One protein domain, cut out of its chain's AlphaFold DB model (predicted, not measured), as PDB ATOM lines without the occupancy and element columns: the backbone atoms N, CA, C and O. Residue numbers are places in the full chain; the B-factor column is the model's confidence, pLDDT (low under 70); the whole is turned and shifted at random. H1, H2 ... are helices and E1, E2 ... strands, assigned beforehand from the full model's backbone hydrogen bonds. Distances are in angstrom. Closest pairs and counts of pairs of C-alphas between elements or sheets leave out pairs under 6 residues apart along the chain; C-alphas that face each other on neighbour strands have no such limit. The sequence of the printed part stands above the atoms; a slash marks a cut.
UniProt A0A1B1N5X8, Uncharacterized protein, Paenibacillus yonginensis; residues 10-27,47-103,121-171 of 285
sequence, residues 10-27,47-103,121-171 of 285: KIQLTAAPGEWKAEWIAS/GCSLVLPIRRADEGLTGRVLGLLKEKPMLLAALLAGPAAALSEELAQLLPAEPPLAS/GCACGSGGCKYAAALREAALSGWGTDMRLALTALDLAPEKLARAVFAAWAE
ATOM      1  N   LYS A  10     -54.039  -6.187  30.538       84.62
ATOM      2  CA  LYS A  10     -54.172  -6.115  32.002       84.62
ATOM      3  C   LYS A  10     -52.985  -5.353  32.587       84.62
ATOM      4  O   LYS A  10     -51.872  -5.495  32.097       84.62
ATOM      5  N   ILE A  11     -53.222  -4.563  33.631       87.12
ATOM      6  CA  ILE A  11     -52.145  -3.941  34.411       87.12
ATOM      7  C   ILE A  11     -51.740  -4.902  35.532       87.12
ATOM      8  O   ILE A  11     -52.601  -5.411  36.256       87.12
ATOM      9  N   GLN A  12     -50.442  -5.153  35.663       90.56
ATOM     10  CA  GLN A  12     -49.852  -5.889  36.775       90.56
ATOM     11  C   GLN A  12     -49.043  -4.935  37.654       90.56
ATOM     12  O   GLN A  12     -48.328  -4.069  37.152       90.56
ATOM     13  N   LEU A  13     -49.167  -5.104  38.969       92.31
ATOM     14  CA  LEU A  13     -48.411  -4.358  39.967       92.31
ATOM     15  C   LEU A  13     -47.301  -5.239  40.534       92.31
ATOM     16  O   LEU A  13     -47.505  -6.429  40.779       92.31
ATOM     17  N   THR A  14     -46.130  -4.647  40.728       93.12
ATOM     18  CA  THR A  14     -44.965  -5.279  41.359       93.12
ATOM     19  C   THR A  14     -44.251  -4.252  42.233       93.12
ATOM     20  O   THR A  14     -44.374  -3.048  42.010       93.12
ATOM     21  N   ALA A  15     -43.520  -4.712  43.244       93.38
ATOM     22  CA  ALA A  15     -42.816  -3.843  44.179       93.38
ATOM     23  C   ALA A  15     -41.424  -4.395  44.487       93.38
ATOM     24  O   ALA A  15     -41.231  -5.610  44.563       93.38
ATOM     25  N   ALA A  16     -40.481  -3.486  44.699       93.12
ATOM     26  CA  ALA A  16     -39.141  -3.762  45.201       93.12
ATOM     27  C   ALA A  16     -38.783  -2.713  46.272       93.12
ATOM     28  O   ALA A  16     -39.456  -1.688  46.358       93.12
ATOM     29  N   PRO A  17     -37.758  -2.922  47.115       93.75
ATOM     30  CA  PRO A  17     -37.417  -1.979  48.183       93.75
ATOM     31  C   PRO A  17     -37.126  -0.547  47.691       93.75
ATOM     32  O   PRO A  17     -36.029  -0.246  47.214       93.75
ATOM     33  N   GLY A  18     -38.075   0.365  47.906       91.62
ATOM     34  CA  GLY A  18     -38.038   1.753  47.432       91.62
ATOM     35  C   GLY A  18     -38.656   1.985  46.049       91.62
ATOM     36  O   GLY A  18     -38.550   3.087  45.516       91.62
ATOM     37  N   GLU A  19     -39.311   0.987  45.460       91.69
ATOM     38  CA  GLU A  19     -39.877   1.055  44.113       91.69
ATOM     39  C   GLU A  19     -41.270   0.424  44.046       91.69
ATOM     40  O   GLU A  19     -41.527  -0.661  44.574       91.69
ATOM     41  N   TRP A  20     -42.167   1.092  43.326       91.81
ATOM     42  CA  TRP A  20     -43.512   0.613  43.038       91.81
ATOM     43  C   TRP A  20     -43.775   0.673  41.537       91.81
ATOM     44  O   TRP A  20     -43.787   1.754  40.949       91.81
ATOM     45  N   LYS A  21     -43.971  -0.480  40.895       91.00
ATOM     46  CA  LYS A  21     -44.045  -0.599  39.435       91.00
ATOM     47  C   LYS A  21     -45.430  -1.054  38.981       91.00
ATOM     48  O   LYS A  21     -45.936  -2.079  39.435       91.00
ATOM     49  N   ALA A  22     -45.991  -0.335  38.013       90.00
ATOM     50  CA  ALA A  22     -47.159  -0.753  37.246       90.00
ATOM     51  C   ALA A  22     -46.750  -1.069  35.806       90.00
ATOM     52  O   ALA A  22     -46.059  -0.280  35.161       90.00
ATOM     53  N   GLU A  23     -47.187  -2.208  35.282       89.12
ATOM     54  CA  GLU A  23     -46.823  -2.686  33.950       89.12
ATOM     55  C   GLU A  23     -48.061  -3.106  33.163       89.12
ATOM     56  O   GLU A  23     -48.916  -3.836  33.666       89.12
ATOM     57  N   TRP A  24     -48.172  -2.631  31.924       84.75
ATOM     58  CA  TRP A  24     -49.229  -3.035  31.007       84.75
ATOM     59  C   TRP A  24     -48.817  -4.295  30.253       84.75
ATOM     60  O   TRP A  24     -47.805  -4.309  29.554       84.75
ATOM     61  N   ILE A  25     -49.646  -5.331  30.357       82.19
ATOM     62  CA  ILE A  25     -49.454  -6.618  29.697       82.19
ATOM     63  C   ILE A  25     -50.539  -6.778  28.638       82.19
ATOM     64  O   ILE A  25     -51.730  -6.909  28.950       82.19
ATOM     65  N   ALA A  26     -50.129  -6.779  27.370       76.56
ATOM     66  CA  ALA A  26     -51.015  -7.073  26.252       76.56
ATOM     67  C   ALA A  26     -51.555  -8.510  26.364       76.56
ATOM     68  O   ALA A  26     -50.807  -9.458  26.616       76.56
ATOM     69  N   SER A  27     -52.861  -8.693  26.161       59.88
ATOM     70  CA  SER A  27     -53.474 -10.022  26.130       59.88
ATOM     71  C   SER A  27     -53.044 -10.760  24.855       59.88
ATOM     72  O   SER A  27     -53.695 -10.626  23.822       59.88
ATOM     73  N   GLY A  47     -44.544  -3.454  25.790       65.19
ATOM     74  CA  GLY A  47     -44.766  -3.282  27.237       65.19
ATOM     75  C   GLY A  47     -44.550  -1.827  27.665       65.19
ATOM     76  O   GLY A  47     -43.441  -1.320  27.542       65.19
ATOM     77  N   CYS A  48     -45.577  -1.124  28.160       81.06
ATOM     78  CA  CYS A  48     -45.367   0.148  28.873       81.06
ATOM     79  C   CYS A  48     -45.373  -0.132  30.373       81.06
ATOM     80  O   CYS A  48     -46.320  -0.726  30.890       81.06
ATOM     81  N   SER A  49     -44.330   0.316  31.068       85.25
ATOM     82  CA  SER A  49     -44.236   0.252  32.523       85.25
ATOM     83  C   SER A  49     -43.920   1.612  33.125       85.25
ATOM     84  O   SER A  49     -43.127   2.366  32.564       85.25
ATOM     85  N   LEU A  50     -44.495   1.883  34.290       87.19
ATOM     86  CA  LEU A  50     -44.269   3.059  35.119       87.19
ATOM     87  C   LEU A  50     -43.653   2.614  36.447       87.19
ATOM     88  O   LEU A  50     -44.182   1.701  37.079       87.19
ATOM     89  N   VAL A  51     -42.583   3.277  36.881       88.75
ATOM     90  CA  VAL A  51     -41.968   3.063  38.199       88.75
ATOM     91  C   VAL A  51     -42.126   4.335  39.025       88.75
ATOM     92  O   VAL A  51     -41.740   5.420  38.591       88.75
ATOM     93  N   LEU A  52     -42.715   4.201  40.210       88.19
ATOM     94  CA  LEU A  52     -42.832   5.253  41.209       88.19
ATOM     95  C   LEU A  52     -41.769   5.024  42.293       88.19
ATOM     96  O   LEU A  52     -41.745   3.942  42.889       88.19
ATOM     97  N   PRO A  53     -40.902   6.009  42.574       90.31
ATOM     98  CA  PRO A  53     -39.937   5.896  43.656       90.31
ATOM     99  C   PRO A  53     -40.650   6.068  45.002       90.31
ATOM    100  O   PRO A  53     -41.373   7.043  45.217       90.31
ATOM    101  N   ILE A  54     -40.440   5.128  45.919       92.00
ATOM    102  CA  ILE A  54     -41.068   5.082  47.243       92.00
ATOM    103  C   ILE A  54     -40.019   5.357  48.318       92.00
ATOM    104  O   ILE A  54     -38.940   4.764  48.343       92.00
ATOM    105  N   ARG A  55     -40.338   6.255  49.250       92.88
ATOM    106  CA  ARG A  55     -39.554   6.455  50.467       92.88
ATOM    107  C   ARG A  55     -39.691   5.210  51.341       92.88
ATOM    108  O   ARG A  55     -40.799   4.813  51.692       92.88
ATOM    109  N   ARG A  56     -38.557   4.619  51.714       93.19
ATOM    110  CA  ARG A  56     -38.513   3.472  52.632       93.19
ATOM    111  C   ARG A  56     -39.078   3.839  54.003       93.19
ATOM    112  O   ARG A  56     -39.069   5.011  54.386       93.19
ATOM    113  N   ALA A  57     -39.553   2.831  54.731       92.75
ATOM    114  CA  ALA A  57     -40.022   3.010  56.097       92.75
ATOM    115  C   ALA A  57     -38.927   3.626  56.980       92.75
ATOM    116  O   ALA A  57     -37.768   3.216  56.923       92.75
ATOM    117  N   ASP A  58     -39.308   4.593  57.815       93.12
ATOM    118  CA  ASP A  58     -38.447   5.066  58.894       93.12
ATOM    119  C   ASP A  58     -38.366   4.035  60.038       93.12
ATOM    120  O   ASP A  58     -39.115   3.047  60.089       93.12
ATOM    121  N   GLU A  59     -37.439   4.256  60.972       92.62
ATOM    122  CA  GLU A  59     -37.252   3.382  62.137       92.62
ATOM    123  C   GLU A  59     -38.504   3.307  63.020       92.62
ATOM    124  O   GLU A  59     -38.800   2.255  63.587       92.62
ATOM    125  N   GLY A  60     -39.284   4.389  63.102       94.25
ATOM    126  CA  GLY A  60     -40.502   4.448  63.904       94.25
ATOM    127  C   GLY A  60     -41.615   3.568  63.339       94.25
ATOM    128  O   GLY A  60     -42.239   2.806  64.081       94.25
ATOM    129  N   LEU A  61     -41.867   3.639  62.031       93.62
ATOM    130  CA  LEU A  61     -42.811   2.765  61.334       93.62
ATOM    131  C   LEU A  61     -42.362   1.307  61.428       93.62
ATOM    132  O   LEU A  61     -43.162   0.444  61.792       93.62
ATOM    133  N   THR A  62     -41.078   1.051  61.168       95.19
ATOM    134  CA  THR A  62     -40.482  -0.288  61.273       95.19
ATOM    135  C   THR A  62     -40.684  -0.868  62.675       95.19
ATOM    136  O   THR A  62     -41.175  -1.988  62.814       95.19
ATOM    137  N   GLY A  63     -40.391  -0.089  63.719       94.50
ATOM    138  CA  GLY A  63     -40.570  -0.489  65.114       94.50
ATOM    139  C   GLY A  63     -42.026  -0.792  65.475       94.50
ATOM    140  O   GLY A  63     -42.289  -1.809  66.115       94.50
ATOM    141  N   ARG A  64     -42.987   0.028  65.022       96.19
ATOM    142  CA  ARG A  64     -44.425  -0.217  65.258       96.19
ATOM    143  C   ARG A  64     -44.912  -1.504  64.596       96.19
ATOM    144  O   ARG A  64     -45.609  -2.288  65.238       96.19
ATOM    145  N   VAL A  65     -44.531  -1.739  63.337       95.50
ATOM    146  CA  VAL A  65     -44.902  -2.964  62.607       95.50
ATOM    147  C   VAL A  65     -44.300  -4.195  63.288       95.50
ATOM    148  O   VAL A  65     -45.012  -5.167  63.535       95.50
ATOM    149  N   LEU A  66     -43.015  -4.150  63.650       95.56
ATOM    150  CA  LEU A  66     -42.362  -5.257  64.353       95.56
ATOM    151  C   LEU A  66     -42.981  -5.515  65.731       95.56
ATOM    152  O   LEU A  66     -43.213  -6.672  66.070       95.56
ATOM    153  N   GLY A  67     -43.290  -4.468  66.500       94.94
ATOM    154  CA  GLY A  67     -43.965  -4.587  67.795       94.94
ATOM    155  C   GLY A  67     -45.309  -5.309  67.680       94.94
ATOM    156  O   GLY A  67     -45.534  -6.299  68.375       94.94
ATOM    157  N   LEU A  68     -46.150  -4.896  66.725       94.81
ATOM    158  CA  LEU A  68     -47.436  -5.548  66.467       94.81
ATOM    159  C   LEU A  68     -47.266  -7.037  66.117       94.81
ATOM    160  O   LEU A  68     -47.981  -7.889  66.649       94.81
ATOM    161  N   LEU A  69     -46.319  -7.365  65.232       94.94
ATOM    162  CA  LEU A  69     -46.087  -8.747  64.800       94.94
ATOM    163  C   LEU A  69     -45.498  -9.627  65.912       94.94
ATOM    164  O   LEU A  69     -45.843 -10.809  65.985       94.94
ATOM    165  N   LYS A  70     -44.663  -9.064  66.794       92.81
ATOM    166  CA  LYS A  70     -44.157  -9.755  67.989       92.81
ATOM    167  C   LYS A  70     -45.281 -10.114  68.959       92.81
ATOM    168  O   LYS A  70     -45.271 -11.207  69.516       92.81
ATOM    169  N   GLU A  71     -46.237  -9.212  69.164       92.31
ATOM    170  CA  GLU A  71     -47.364  -9.439  70.077       92.31
ATOM    171  C   GLU A  71     -48.423 -10.381  69.488       92.31
ATOM    172  O   GLU A  71     -49.112 -11.094  70.222       92.31
ATOM    173  N   LYS A  72     -48.565 -10.396  68.157       92.44
ATOM    174  CA  LYS A  72     -49.620 -11.134  67.451       92.44
ATOM    175  C   LYS A  72     -49.031 -12.134  66.446       92.44
ATOM    176  O   LYS A  72     -49.093 -11.901  65.237       92.44
ATOM    177  N   PRO A  73     -48.560 -13.314  66.902       88.81
ATOM    178  CA  PRO A  73     -47.925 -14.322  66.042       88.81
ATOM    179  C   PRO A  73     -48.824 -14.824  64.899       88.81
ATOM    180  O   PRO A  73     -48.332 -15.229  63.848       88.81
ATOM    181  N   MET A  74     -50.149 -14.775  65.067       89.56
ATOM    182  CA  MET A  74     -51.098 -15.155  64.011       89.56
ATOM    183  C   MET A  74     -51.116 -14.166  62.841       89.56
ATOM    184  O   MET A  74     -51.334 -14.585  61.707       89.56
ATOM    185  N   LEU A  75     -50.830 -12.881  63.085       90.44
ATOM    186  CA  LEU A  75     -50.677 -11.901  62.008       90.44
ATOM    187  C   LEU A  75     -49.423 -12.186  61.186       90.44
ATOM    188  O   LEU A  75     -49.470 -12.118  59.960       90.44
ATOM    189  N   LEU A  76     -48.329 -12.581  61.843       91.69
ATOM    190  CA  LEU A  76     -47.118 -13.008  61.151       91.69
ATOM    191  C   LEU A  76     -47.370 -14.260  60.296       91.69
ATOM    192  O   LEU A  76     -46.961 -14.306  59.138       91.69
ATOM    193  N   ALA A  77     -48.087 -15.250  60.833       88.69
ATOM    194  CA  ALA A  77     -48.449 -16.451  60.081       88.69
ATOM    195  C   ALA A  77     -49.309 -16.123  58.846       88.69
ATOM    196  O   ALA A  77     -49.017 -16.611  57.755       88.69
ATOM    197  N   ALA A  78     -50.314 -15.253  58.988       89.81
ATOM    198  CA  ALA A  78     -51.132 -14.788  57.865       89.81
ATOM    199  C   ALA A  78     -50.295 -14.036  56.815       89.81
ATOM    200  O   ALA A  78     -50.448 -14.263  55.615       89.81
ATOM    201  N   LEU A  79     -49.348 -13.203  57.259       90.06
ATOM    202  CA  LEU A  79     -48.415 -12.506  56.376       90.06
ATOM    203  C   LEU A  79     -47.518 -13.478  55.597       90.06
ATOM    204  O   LEU A  79     -47.200 -13.221  54.439       90.06
ATOM    205  N   LEU A  80     -47.155 -14.626  56.160       90.31
ATOM    206  CA  LEU A  80     -46.342 -15.634  55.473       90.31
ATOM    207  C   LEU A  80     -47.158 -16.592  54.591       90.31
ATOM    208  O   LEU A  80     -46.627 -17.102  53.609       90.31
ATOM    209  N   ALA A  81     -48.451 -16.782  54.868       86.81
ATOM    210  CA  ALA A  81     -49.323 -17.740  54.174       86.81
ATOM    211  C   ALA A  81     -49.637 -17.406  52.696       86.81
ATOM    212  O   ALA A  81     -50.303 -18.179  52.010       86.81
ATOM    213  N   GLY A  82     -49.147 -16.277  52.182       79.81
ATOM    214  CA  GLY A  82     -49.290 -15.879  50.781       79.81
ATOM    215  C   GLY A  82     -50.444 -14.899  50.510       79.81
ATOM    216  O   GLY A  82     -51.113 -14.426  51.431       79.81
ATOM    217  N   PRO A  83     -50.659 -14.527  49.237       70.81
ATOM    218  CA  PRO A  83     -51.565 -13.441  48.840       70.81
ATOM    219  C   PRO A  83     -53.058 -13.744  49.048       70.81
ATOM    220  O   PRO A  83     -53.872 -12.833  48.993       70.81
ATOM    221  N   ALA A  84     -53.433 -15.006  49.286       61.44
ATOM    222  CA  ALA A  84     -54.820 -15.395  49.548       61.44
ATOM    223  C   ALA A  84     -55.264 -15.129  50.999       61.44
ATOM    224  O   ALA A  84     -56.459 -15.151  51.290       61.44
ATOM    225  N   ALA A  85     -54.318 -14.907  51.917       71.56
ATOM    226  CA  ALA A  85     -54.627 -14.631  53.309       71.56
ATOM    227  C   ALA A  85     -55.045 -13.165  53.482       71.56
ATOM    228  O   ALA A  85     -54.302 -12.250  53.126       71.56
ATOM    229  N   ALA A  86     -56.227 -12.950  54.061       73.00
ATOM    230  CA  ALA A  86     -56.668 -11.620  54.454       73.00
ATOM    231  C   ALA A  86     -55.738 -11.083  55.551       73.00
ATOM    232  O   ALA A  86     -55.614 -11.671  56.627       73.00
ATOM    233  N   LEU A  87     -55.068  -9.973  55.259       79.38
ATOM    234  CA  LEU A  87     -54.258  -9.255  56.235       79.38
ATOM    235  C   LEU A  87     -55.162  -8.405  57.132       79.38
ATOM    236  O   LEU A  87     -56.234  -7.967  56.711       79.38
ATOM    237  N   SER A  88     -54.757  -8.206  58.385       84.00
ATOM    238  CA  SER A  88     -55.599  -7.531  59.370       84.00
ATOM    239  C   SER A  88     -55.699  -6.027  59.128       84.00
ATOM    240  O   SER A  88     -54.758  -5.375  58.674       84.00
ATOM    241  N   GLU A  89     -56.837  -5.464  59.528       86.94
ATOM    242  CA  GLU A  89     -57.076  -4.020  59.526       86.94
ATOM    243  C   GLU A  89     -56.079  -3.269  60.424       86.94
ATOM    244  O   GLU A  89     -55.650  -2.170  60.097       86.94
ATOM    245  N   GLU A  90     -55.625  -3.892  61.513       87.56
ATOM    246  CA  GLU A  90     -54.614  -3.319  62.410       87.56
ATOM    247  C   GLU A  90     -53.277  -3.058  61.706       87.56
ATOM    248  O   GLU A  90     -52.634  -2.041  61.955       87.56
ATOM    249  N   LEU A  91     -52.857  -3.961  60.812       88.69
ATOM    250  CA  LEU A  91     -51.642  -3.759  60.025       88.69
ATOM    251  C   LEU A  91     -51.860  -2.678  58.961       88.69
ATOM    252  O   LEU A  91     -50.969  -1.862  58.733       88.69
ATOM    253  N   ALA A  92     -53.056  -2.624  58.367       88.44
ATOM    254  CA  ALA A  92     -53.428  -1.583  57.411       88.44
ATOM    255  C   ALA A  92     -53.409  -0.178  58.041       88.44
ATOM    256  O   ALA A  92     -52.916   0.758  57.421       88.44
ATOM    257  N   GLN A  93     -53.868  -0.035  59.289       90.94
ATOM    258  CA  GLN A  93     -53.874   1.239  60.026       90.94
ATOM    259  C   GLN A  93     -52.470   1.788  60.321       90.94
ATOM    260  O   GLN A  93     -52.313   2.991  60.530       90.94
ATOM    261  N   LEU A  94     -51.447   0.929  60.362       91.38
ATOM    262  CA  LEU A  94     -50.062   1.360  60.564       91.38
ATOM    263  C   LEU A  94     -49.409   1.874  59.280       91.38
ATOM    264  O   LEU A  94     -48.421   2.608  59.362       91.38
ATOM    265  N   LEU A  95     -49.919   1.475  58.115       91.12
ATOM    266  CA  LEU A  95     -49.334   1.829  56.831       91.12
ATOM    267  C   LEU A  95     -49.783   3.222  56.371       91.12
ATOM    268  O   LEU A  95     -50.904   3.644  56.657       91.12
ATOM    269  N   PRO A  96     -48.930   3.949  55.628       89.75
ATOM    270  CA  PRO A  96     -49.336   5.189  54.982       89.75
ATOM    271  C   PRO A  96     -50.533   4.952  54.052       89.75
ATOM    272  O   PRO A  96     -50.490   4.051  53.216       89.75
ATOM    273  N   ALA A  97     -51.575   5.782  54.168       88.25
ATOM    274  CA  ALA A  97     -52.768   5.692  53.318       88.25
ATOM    275  C   ALA A  97     -52.456   5.936  51.829       88.25
ATOM    276  O   ALA A  97     -53.104   5.367  50.954       88.25
ATOM    277  N   GLU A  98     -51.436   6.747  51.549       88.12
ATOM    278  CA  GLU A  98     -50.940   7.048  50.207       88.12
ATOM    279  C   GLU A  98     -49.467   6.630  50.073       88.12
ATOM    280  O   GLU A  98     -48.728   6.664  51.066       88.12
ATOM    281  N   PRO A  99     -49.008   6.254  48.861       88.25
ATOM    282  CA  PRO A  99     -47.614   5.897  48.632       88.25
ATOM    283  C   PRO A  99     -46.703   7.089  48.953       88.25
ATOM    284  O   PRO A  99     -46.864   8.152  48.347       88.25
ATOM    285  N   PRO A 100     -45.721   6.948  49.865       90.31
ATOM    286  CA  PRO A 100     -44.833   8.042  50.225       90.31
ATOM    287  C   PRO A 100     -43.800   8.238  49.115       90.31
ATOM    288  O   PRO A 100     -42.685   7.723  49.185       90.31
ATOM    289  N   LEU A 101     -44.180   8.956  48.059       88.25
ATOM    290  CA  LEU A 101     -43.322   9.188  46.902       88.25
ATOM    291  C   LEU A 101     -42.027   9.889  47.334       88.25
ATOM    292  O   LEU A 101     -42.051  10.913  48.026       88.25
ATOM    293  N   ALA A 102     -40.883   9.341  46.932       82.94
ATOM    294  CA  ALA A 102     -39.612  10.016  47.132       82.94
ATOM    295  C   ALA A 102     -39.510  11.179  46.137       82.94
ATOM    296  O   ALA A 102     -39.708  11.004  44.935       82.94
ATOM    297  N   SER A 103     -39.198  12.378  46.633       67.56
ATOM    298  CA  SER A 103     -38.808  13.477  45.752       67.56
ATOM    299  C   SER A 103     -37.542  13.070  44.991       67.56
ATOM    300  O   SER A 103     -36.657  12.458  45.601       67.56
ATOM    301  N   GLY A 121     -41.154   8.434  34.214       54.53
ATOM    302  CA  GLY A 121     -41.387   8.282  32.792       54.53
ATOM    303  C   GLY A 121     -41.872   6.872  32.550       54.53
ATOM    304  O   GLY A 121     -41.318   5.925  33.113       54.53
ATOM    305  N   CYS A 122     -42.895   6.694  31.708       61.25
ATOM    306  CA  CYS A 122     -43.110   5.350  31.186       61.25
ATOM    307  C   CYS A 122     -41.843   4.937  30.424       61.25
ATOM    308  O   CYS A 122     -41.339   5.693  29.588       61.25
ATOM    309  N   ALA A 123     -41.364   3.719  30.677       62.41
ATOM    310  CA  ALA A 123     -40.195   3.135  30.018       62.41
ATOM    311  C   ALA A 123     -40.314   3.078  28.479       62.41
ATOM    312  O   ALA A 123     -39.327   2.852  27.792       62.41
ATOM    313  N   CYS A 124     -41.502   3.329  27.917       60.78
ATOM    314  CA  CYS A 124     -41.702   3.441  26.474       60.78
ATOM    315  C   CYS A 124     -41.118   4.727  25.857       60.78
ATOM    316  O   CYS A 124     -41.187   4.879  24.639       60.78
ATOM    317  N   GLY A 125     -40.598   5.667  26.662       52.28
ATOM    318  CA  GLY A 125     -39.799   6.810  26.196       52.28
ATOM    319  C   GLY A 125     -40.533   7.848  25.337       52.28
ATOM    320  O   GLY A 125     -39.908   8.780  24.839       52.28
ATOM    321  N   SER A 126     -41.849   7.723  25.155       52.81
ATOM    322  CA  SER A 126     -42.657   8.635  24.344       52.81
ATOM    323  C   SER A 126     -43.443   9.608  25.226       52.81
ATOM    324  O   SER A 126     -44.300   9.207  26.019       52.81
ATOM    325  N   GLY A 127     -43.164  10.907  25.069       50.84
ATOM    326  CA  GLY A 127     -43.966  11.999  25.629       50.84
ATOM    327  C   GLY A 127     -45.362  11.992  25.006       50.84
ATOM    328  O   GLY A 127     -45.605  12.659  24.009       50.84
ATOM    329  N   GLY A 128     -46.245  11.142  25.532       58.66
ATOM    330  CA  GLY A 128     -47.553  10.848  24.941       58.66
ATOM    331  C   GLY A 128     -47.997   9.388  25.047       58.66
ATOM    332  O   GLY A 128     -48.923   8.985  24.344       58.66
ATOM    333  N   CYS A 129     -47.360   8.564  25.887       70.88
ATOM    334  CA  CYS A 129     -47.818   7.195  26.079       70.88
ATOM    335  C   CYS A 129     -49.282   7.140  26.533       70.88
ATOM    336  O   CYS A 129     -49.615   7.525  27.656       70.88
ATOM    337  N   LYS A 130     -50.145   6.569  25.683       76.19
ATOM    338  CA  LYS A 130     -51.585   6.403  25.945       76.19
ATOM    339  C   LYS A 130     -51.906   5.629  27.228       76.19
ATOM    340  O   LYS A 130     -53.016   5.734  27.737       76.19
ATOM    341  N   TYR A 131     -50.948   4.863  27.752       79.06
ATOM    342  CA  TYR A 131     -51.105   4.074  28.972       79.06
ATOM    343  C   TYR A 131     -50.570   4.770  30.230       79.06
ATOM    344  O   TYR A 131     -50.838   4.286  31.322       79.06
ATOM    345  N   ALA A 132     -49.839   5.886  30.123       78.69
ATOM    346  CA  ALA A 132     -49.158   6.492  31.272       78.69
ATOM    347  C   ALA A 132     -50.129   6.943  32.377       78.69
ATOM    348  O   ALA A 132     -49.907   6.636  33.546       78.69
ATOM    349  N   ALA A 133     -51.227   7.613  32.012       81.69
ATOM    350  CA  ALA A 133     -52.251   8.032  32.971       81.69
ATOM    351  C   ALA A 133     -52.910   6.825  33.661       81.69
ATOM    352  O   ALA A 133     -52.986   6.784  34.884       81.69
ATOM    353  N   ALA A 134     -53.287   5.805  32.881       85.12
ATOM    354  CA  ALA A 134     -53.901   4.584  33.399       85.12
ATOM    355  C   ALA A 134     -52.950   3.785  34.311       85.12
ATOM    356  O   ALA A 134     -53.370   3.277  35.346       85.12
ATOM    357  N   LEU A 135     -51.661   3.694  33.963       86.88
ATOM    358  CA  LEU A 135     -50.648   3.046  34.801       86.88
ATOM    359  C   LEU A 135     -50.411   3.811  36.099       86.88
ATOM    360  O   LEU A 135     -50.237   3.183  37.140       86.88
ATOM    361  N   ARG A 136     -50.427   5.147  36.060       86.56
ATOM    362  CA  ARG A 136     -50.292   5.974  37.263       86.56
ATOM    363  C   ARG A 136     -51.488   5.806  38.190       86.56
ATOM    364  O   ARG A 136     -51.299   5.594  39.382       86.56
ATOM    365  N   GLU A 137     -52.700   5.861  37.655       87.69
ATOM    366  CA  GLU A 137     -53.923   5.646  38.430       87.69
ATOM    367  C   GLU A 137     -53.965   4.236  39.040       87.69
ATOM    368  O   GLU A 137     -54.217   4.083  40.236       87.69
ATOM    369  N   ALA A 138     -53.635   3.209  38.251       88.44
ATOM    370  CA  ALA A 138     -53.532   1.833  38.732       88.44
ATOM    371  C   ALA A 138     -52.451   1.668  39.812       88.44
ATOM    372  O   ALA A 138     -52.660   0.961  40.796       88.44
ATOM    373  N   ALA A 139     -51.305   2.338  39.662       87.75
ATOM    374  CA  ALA A 139     -50.247   2.323  40.662       87.75
ATOM    375  C   ALA A 139     -50.713   2.940  41.991       87.75
ATOM    376  O   ALA A 139     -50.485   2.346  43.041       87.75
ATOM    377  N   LEU A 140     -51.380   4.099  41.949       89.00
ATOM    378  CA  LEU A 140     -51.850   4.802  43.146       89.00
ATOM    379  C   LEU A 140     -52.997   4.054  43.842       89.00
ATOM    380  O   LEU A 140     -52.945   3.840  45.050       89.00
ATOM    381  N   SER A 141     -53.999   3.596  43.087       88.44
ATOM    382  CA  SER A 141     -55.125   2.809  43.626       88.44
ATOM    383  C   SER A 141     -54.697   1.437  44.162       88.44
ATOM    384  O   SER A 141     -55.282   0.916  45.115       88.44
ATOM    385  N   GLY A 142     -53.641   0.858  43.589       87.75
ATOM    386  CA  GLY A 142     -53.083  -0.415  44.024       87.75
ATOM    387  C   GLY A 142     -52.449  -0.391  45.416       87.75
ATOM    388  O   GLY A 142     -52.429  -1.430  46.076       87.75
ATOM    389  N   TRP A 143     -51.974   0.771  45.881       88.19
ATOM    390  CA  TRP A 143     -51.222   0.908  47.136       88.19
ATOM    391  C   TRP A 143     -51.993   0.404  48.364       88.19
ATOM    392  O   TRP A 143     -51.467  -0.377  49.151       88.19
ATOM    393  N   GLY A 144     -53.262   0.798  48.503       82.06
ATOM    394  CA  GLY A 144     -54.126   0.352  49.603       82.06
ATOM    395  C   GLY A 144     -54.763  -1.024  49.388       82.06
ATOM    396  O   GLY A 144     -55.368  -1.568  50.308       82.06
ATOM    397  N   THR A 145     -54.645  -1.587  48.183       85.44
ATOM    398  CA  THR A 145     -55.288  -2.859  47.820       85.44
ATOM    399  C   THR A 145     -54.356  -4.044  48.068       85.44
ATOM    400  O   THR A 145     -54.788  -5.062  48.608       85.44
ATOM    401  N   ASP A 146     -53.075  -3.917  47.708       88.69
ATOM    402  CA  ASP A 146     -52.074  -4.964  47.930       88.69
ATOM    403  C   ASP A 146     -51.066  -4.545  49.004       88.69
ATOM    404  O   ASP A 146     -49.976  -4.026  48.749       88.69
ATOM    405  N   MET A 147     -51.449  -4.815  50.249       90.12
ATOM    406  CA  MET A 147     -50.661  -4.475  51.428       90.12
ATOM    407  C   MET A 147     -49.287  -5.169  51.454       90.12
ATOM    408  O   MET A 147     -48.331  -4.621  52.002       90.12
ATOM    409  N   ARG A 148     -49.146  -6.361  50.855       91.44
ATOM    410  CA  ARG A 148     -47.860  -7.087  50.820       91.44
ATOM    411  C   ARG A 148     -46.885  -6.404  49.878       91.44
ATOM    412  O   ARG A 148     -45.706  -6.251  50.215       91.44
ATOM    413  N   LEU A 149     -47.374  -5.990  48.711       92.25
ATOM    414  CA  LEU A 149     -46.582  -5.171  47.809       92.25
ATOM    415  C   LEU A 149     -46.212  -3.854  48.500       92.25
ATOM    416  O   LEU A 149     -45.055  -3.446  48.408       92.25
ATOM    417  N   ALA A 150     -47.143  -3.210  49.220       93.56
ATOM    418  CA  ALA A 150     -46.877  -1.922  49.875       93.56
ATOM    419  C   ALA A 150     -45.774  -2.054  50.936       93.56
ATOM    420  O   ALA A 150     -44.809  -1.289  50.947       93.56
ATOM    421  N   LEU A 151     -45.847  -3.101  51.762       94.44
ATOM    422  CA  LEU A 151     -44.795  -3.470  52.709       94.44
ATOM    423  C   LEU A 151     -43.450  -3.714  52.013       94.44
ATOM    424  O   LEU A 151     -42.419  -3.234  52.475       94.44
ATOM    425  N   THR A 152     -43.446  -4.405  50.873       95.19
ATOM    426  CA  THR A 152     -42.220  -4.656  50.097       95.19
ATOM    427  C   THR A 152     -41.604  -3.355  49.576       95.19
ATOM    428  O   THR A 152     -40.396  -3.154  49.718       95.19
ATOM    429  N   ALA A 153     -42.422  -2.438  49.051       94.50
ATOM    430  CA  ALA A 153     -41.971  -1.125  48.588       94.50
ATOM    431  C   ALA A 153     -41.389  -0.260  49.714       94.50
ATOM    432  O   ALA A 153     -40.436   0.486  49.495       94.50
ATOM    433  N   LEU A 154     -41.901  -0.415  50.935       95.62
ATOM    434  CA  LEU A 154     -41.380   0.235  52.139       95.62
ATOM    435  C   LEU A 154     -40.108  -0.423  52.703       95.62
ATOM    436  O   LEU A 154     -39.618   0.026  53.736       95.62
ATOM    437  N   ASP A 155     -39.558  -1.446  52.037       95.94
ATOM    438  CA  ASP A 155     -38.438  -2.268  52.524       95.94
ATOM    439  C   ASP A 155     -38.774  -3.055  53.814       95.94
ATOM    440  O   ASP A 155     -37.926  -3.327  54.669       95.94
ATOM    441  N   LEU A 156     -40.040  -3.456  53.939       95.44
ATOM    442  CA  LEU A 156     -40.609  -4.263  55.022       95.44
ATOM    443  C   LEU A 156     -41.198  -5.575  54.480       95.44
ATOM    444  O   LEU A 156     -42.288  -5.988  54.867       95.44
ATOM    445  N   ALA A 157     -40.489  -6.241  53.565       93.62
ATOM    446  CA  ALA A 157     -40.944  -7.506  52.988       93.62
ATOM    447  C   ALA A 157     -41.290  -8.551  54.082       93.62
ATOM    448  O   ALA A 157     -40.572  -8.629  55.090       93.62
ATOM    449  N   PRO A 158     -42.338  -9.381  53.893       92.38
ATOM    450  CA  PRO A 158     -42.775 -10.398  54.857       92.38
ATOM    451  C   PRO A 158     -41.649 -11.243  55.461       92.38
ATOM    452  O   PRO A 158     -41.596 -11.455  56.671       92.38
ATOM    453  N   GLU A 159     -40.702 -11.680  54.636       93.12
ATOM    454  CA  GLU A 159     -39.591 -12.549  55.024       93.12
ATOM    455  C   GLU A 159     -38.541 -11.798  55.856       93.12
ATOM    456  O   GLU A 159     -37.840 -12.386  56.681       93.12
ATOM    457  N   LYS A 160     -38.401 -10.486  55.641       94.38
ATOM    458  CA  LYS A 160     -37.533  -9.616  56.448       94.38
ATOM    459  C   LYS A 160     -38.157  -9.379  57.822       94.38
ATOM    460  O   LYS A 160     -37.468  -9.535  58.827       94.38
ATOM    461  N   LEU A 161     -39.458  -9.085  57.862       95.25
ATOM    462  CA  LEU A 161     -40.214  -8.925  59.105       95.25
ATOM    463  C   LEU A 161     -40.211 -10.215  59.935       95.25
ATOM    464  O   LEU A 161     -39.911 -10.171  61.124       95.25
ATOM    465  N   ALA A 162     -40.454 -11.369  59.308       94.56
ATOM    466  CA  ALA A 162     -40.424 -12.663  59.985       94.56
ATOM    467  C   ALA A 162     -39.066 -12.958  60.623       94.56
ATOM    468  O   ALA A 162     -39.008 -13.321  61.794       94.56
ATOM    469  N   ARG A 163     -37.967 -12.738  59.889       95.00
ATOM    470  CA  ARG A 163     -36.612 -12.900  60.432       95.00
ATOM    471  C   ARG A 163     -36.368 -12.006  61.641       95.00
ATOM    472  O   ARG A 163     -35.831 -12.483  62.632       95.00
ATOM    473  N   ALA A 164     -36.783 -10.743  61.576       94.62
ATOM    474  CA  ALA A 164     -36.625  -9.809  62.687       94.62
ATOM    475  C   ALA A 164     -37.459 -10.212  63.917       94.62
ATOM    476  O   ALA A 164     -36.957 -10.158  65.037       94.62
ATOM    477  N   VAL A 165     -38.702 -10.664  63.722       95.38
ATOM    478  CA  VAL A 165     -39.560 -11.144  64.820       95.38
ATOM    479  C   VAL A 165     -38.993 -12.417  65.446       95.38
ATOM    480  O   VAL A 165     -38.879 -12.493  66.667       95.38
ATOM    481  N   PHE A 166     -38.586 -13.394  64.632       92.88
ATOM    482  CA  PHE A 166     -37.996 -14.633  65.135       92.88
ATOM    483  C   PHE A 166     -36.673 -14.392  65.860       92.88
ATOM    484  O   PHE A 166     -36.458 -14.992  66.907       92.88
ATOM    485  N   ALA A 167     -35.825 -13.491  65.357       90.69
ATOM    486  CA  ALA A 167     -34.622 -13.074  66.068       90.69
ATOM    487  C   ALA A 167     -34.978 -12.452  67.426       90.69
ATOM    488  O   ALA A 167     -34.431 -12.855  68.444       90.69
ATOM    489  N   ALA A 168     -35.957 -11.545  67.473       89.06
ATOM    490  CA  ALA A 168     -36.370 -10.915  68.724       89.06
ATOM    491  C   ALA A 168     -36.922 -11.917  69.757       89.06
ATOM    492  O   ALA A 168     -36.616 -11.792  70.938       89.06
ATOM    493  N   TRP A 169     -37.714 -12.908  69.334       89.00
ATOM    494  CA  TRP A 169     -38.179 -13.972  70.234       89.00
ATOM    495  C   TRP A 169     -37.055 -14.920  70.658       89.00
ATOM    496  O   TRP A 169     -37.088 -15.431  71.775       89.00
ATOM    497  N   ALA A 170     -36.070 -15.166  69.789       85.25
ATOM    498  CA  ALA A 170     -34.914 -15.988  70.128       85.25
ATOM    499  C   ALA A 170     -34.060 -15.333  71.222       85.25
ATOM    500  O   ALA A 170     -33.668 -16.022  72.157       85.25
ATOM    501  N   GLU A 171     -33.844 -14.017  71.147       83.19
ATOM    502  CA  GLU A 171     -33.141 -13.257  72.191       83.19
ATOM    503  C   GLU A 171     -33.927 -13.230  73.513       83.19
ATOM    504  O   GLU A 171     -33.348 -13.381  74.580       83.19
TER     505      GLU A 171
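Overview. This is residues 10 to 27, 47 to 103 and 121 to 171 of the 285 residues of an uncharacterized protein of Paenibacillus yonginensis (UniProt A0A1B1N5X8). An elongated body has a small three-stranded sheet at one end and a group of four helices, H1, H2, H3 and H6, at the other, with the short helix H5 in the middle between them. H4 and H5 cover one face of the sheet. The printed part has 126 residues with three named strands, E1 to E3, followed by six named helices, H1 to H6; the sheet's order is E1 - E2 - E3, all antiparallel, and the class is mixed. The whole is compact, with a radius of gyration of the C-alphas of 16.0 A and spans of 54 by 31 by 21 A.

Arrangement. E1, residues 10 to 16, and E2, residues 19 to 26, form an antiparallel hairpin; N 12 and O 23, 2.8 A apart, are within hydrogen-bond range. E3, residues 49 to 53, is antiparallel to E2, with N 22 and O 50 2.9 A apart. H4, residues 132 to 142, and H5, residues 147 to 153, are on the same face of this sheet, making two layers, helices on one face of a sheet. H4 has a height over the sheet of 7.9 A and lies over E2 and E3; its closest C-alphas to E2 are those of Ala 139 and Ala 22, 5.5 A. H5, at a height of 7.3 A, lies over E1; the closest C-alphas are those of Ala 153 and Ala 16, 5.1 A. H1, residues 59 to 71, touches H3, residues 89 to 94, at a shallow tilt of 27 degrees, opposite ways; the C-alphas of Val 65 and Leu 94 are closest, 7.0 A. With residues 66 to 70 alone H1 touches H6, residues 158 to 171, at 68 degrees, only just a steep tilt; Lys 70 and Val 165 have the closest C-alphas, 5.8 A. H6 touches H2, residues 73 to 80, with residues 158 to 162 alone; the C-alphas of Pro 158 and Leu 79 are closest, 6.2 A. H5 and H6 only just touch, and only at the corner, with 3 pairs of C-alphas within 8 A, the closest Arg 148 and Pro 158, 7.3 A. H4 and H6 are apart. Every O i to N i+4 pair is within hydrogen-bond range in H1, H2, H4, H5 and H6; in H3, 1 of 2 is.

Along the chain. E1 begins at C-alpha 10, (-54.172, -6.115, 32.002), and is 20.1 A long; E2 is 22.6 A. H1 is 18.2 A long, H4 15.0 A. H6, 20.0 A, ends at C-alpha 171, (-33.141, -13.257, 72.191).

Size, cuts and confidence. The C-alphas farthest apart, of Gly 128 and Glu 171, are 55.0 A apart. Residues 28 to 46 and 104 to 120 are not printed; the C-alpha gaps are 11.1 A and 14.2 A. Of the links printed whole, none is long. Mean pLDDT of the printed part is 86.3; 12 residues are under 70: 27, 47, 84, 103 and 121 to 128.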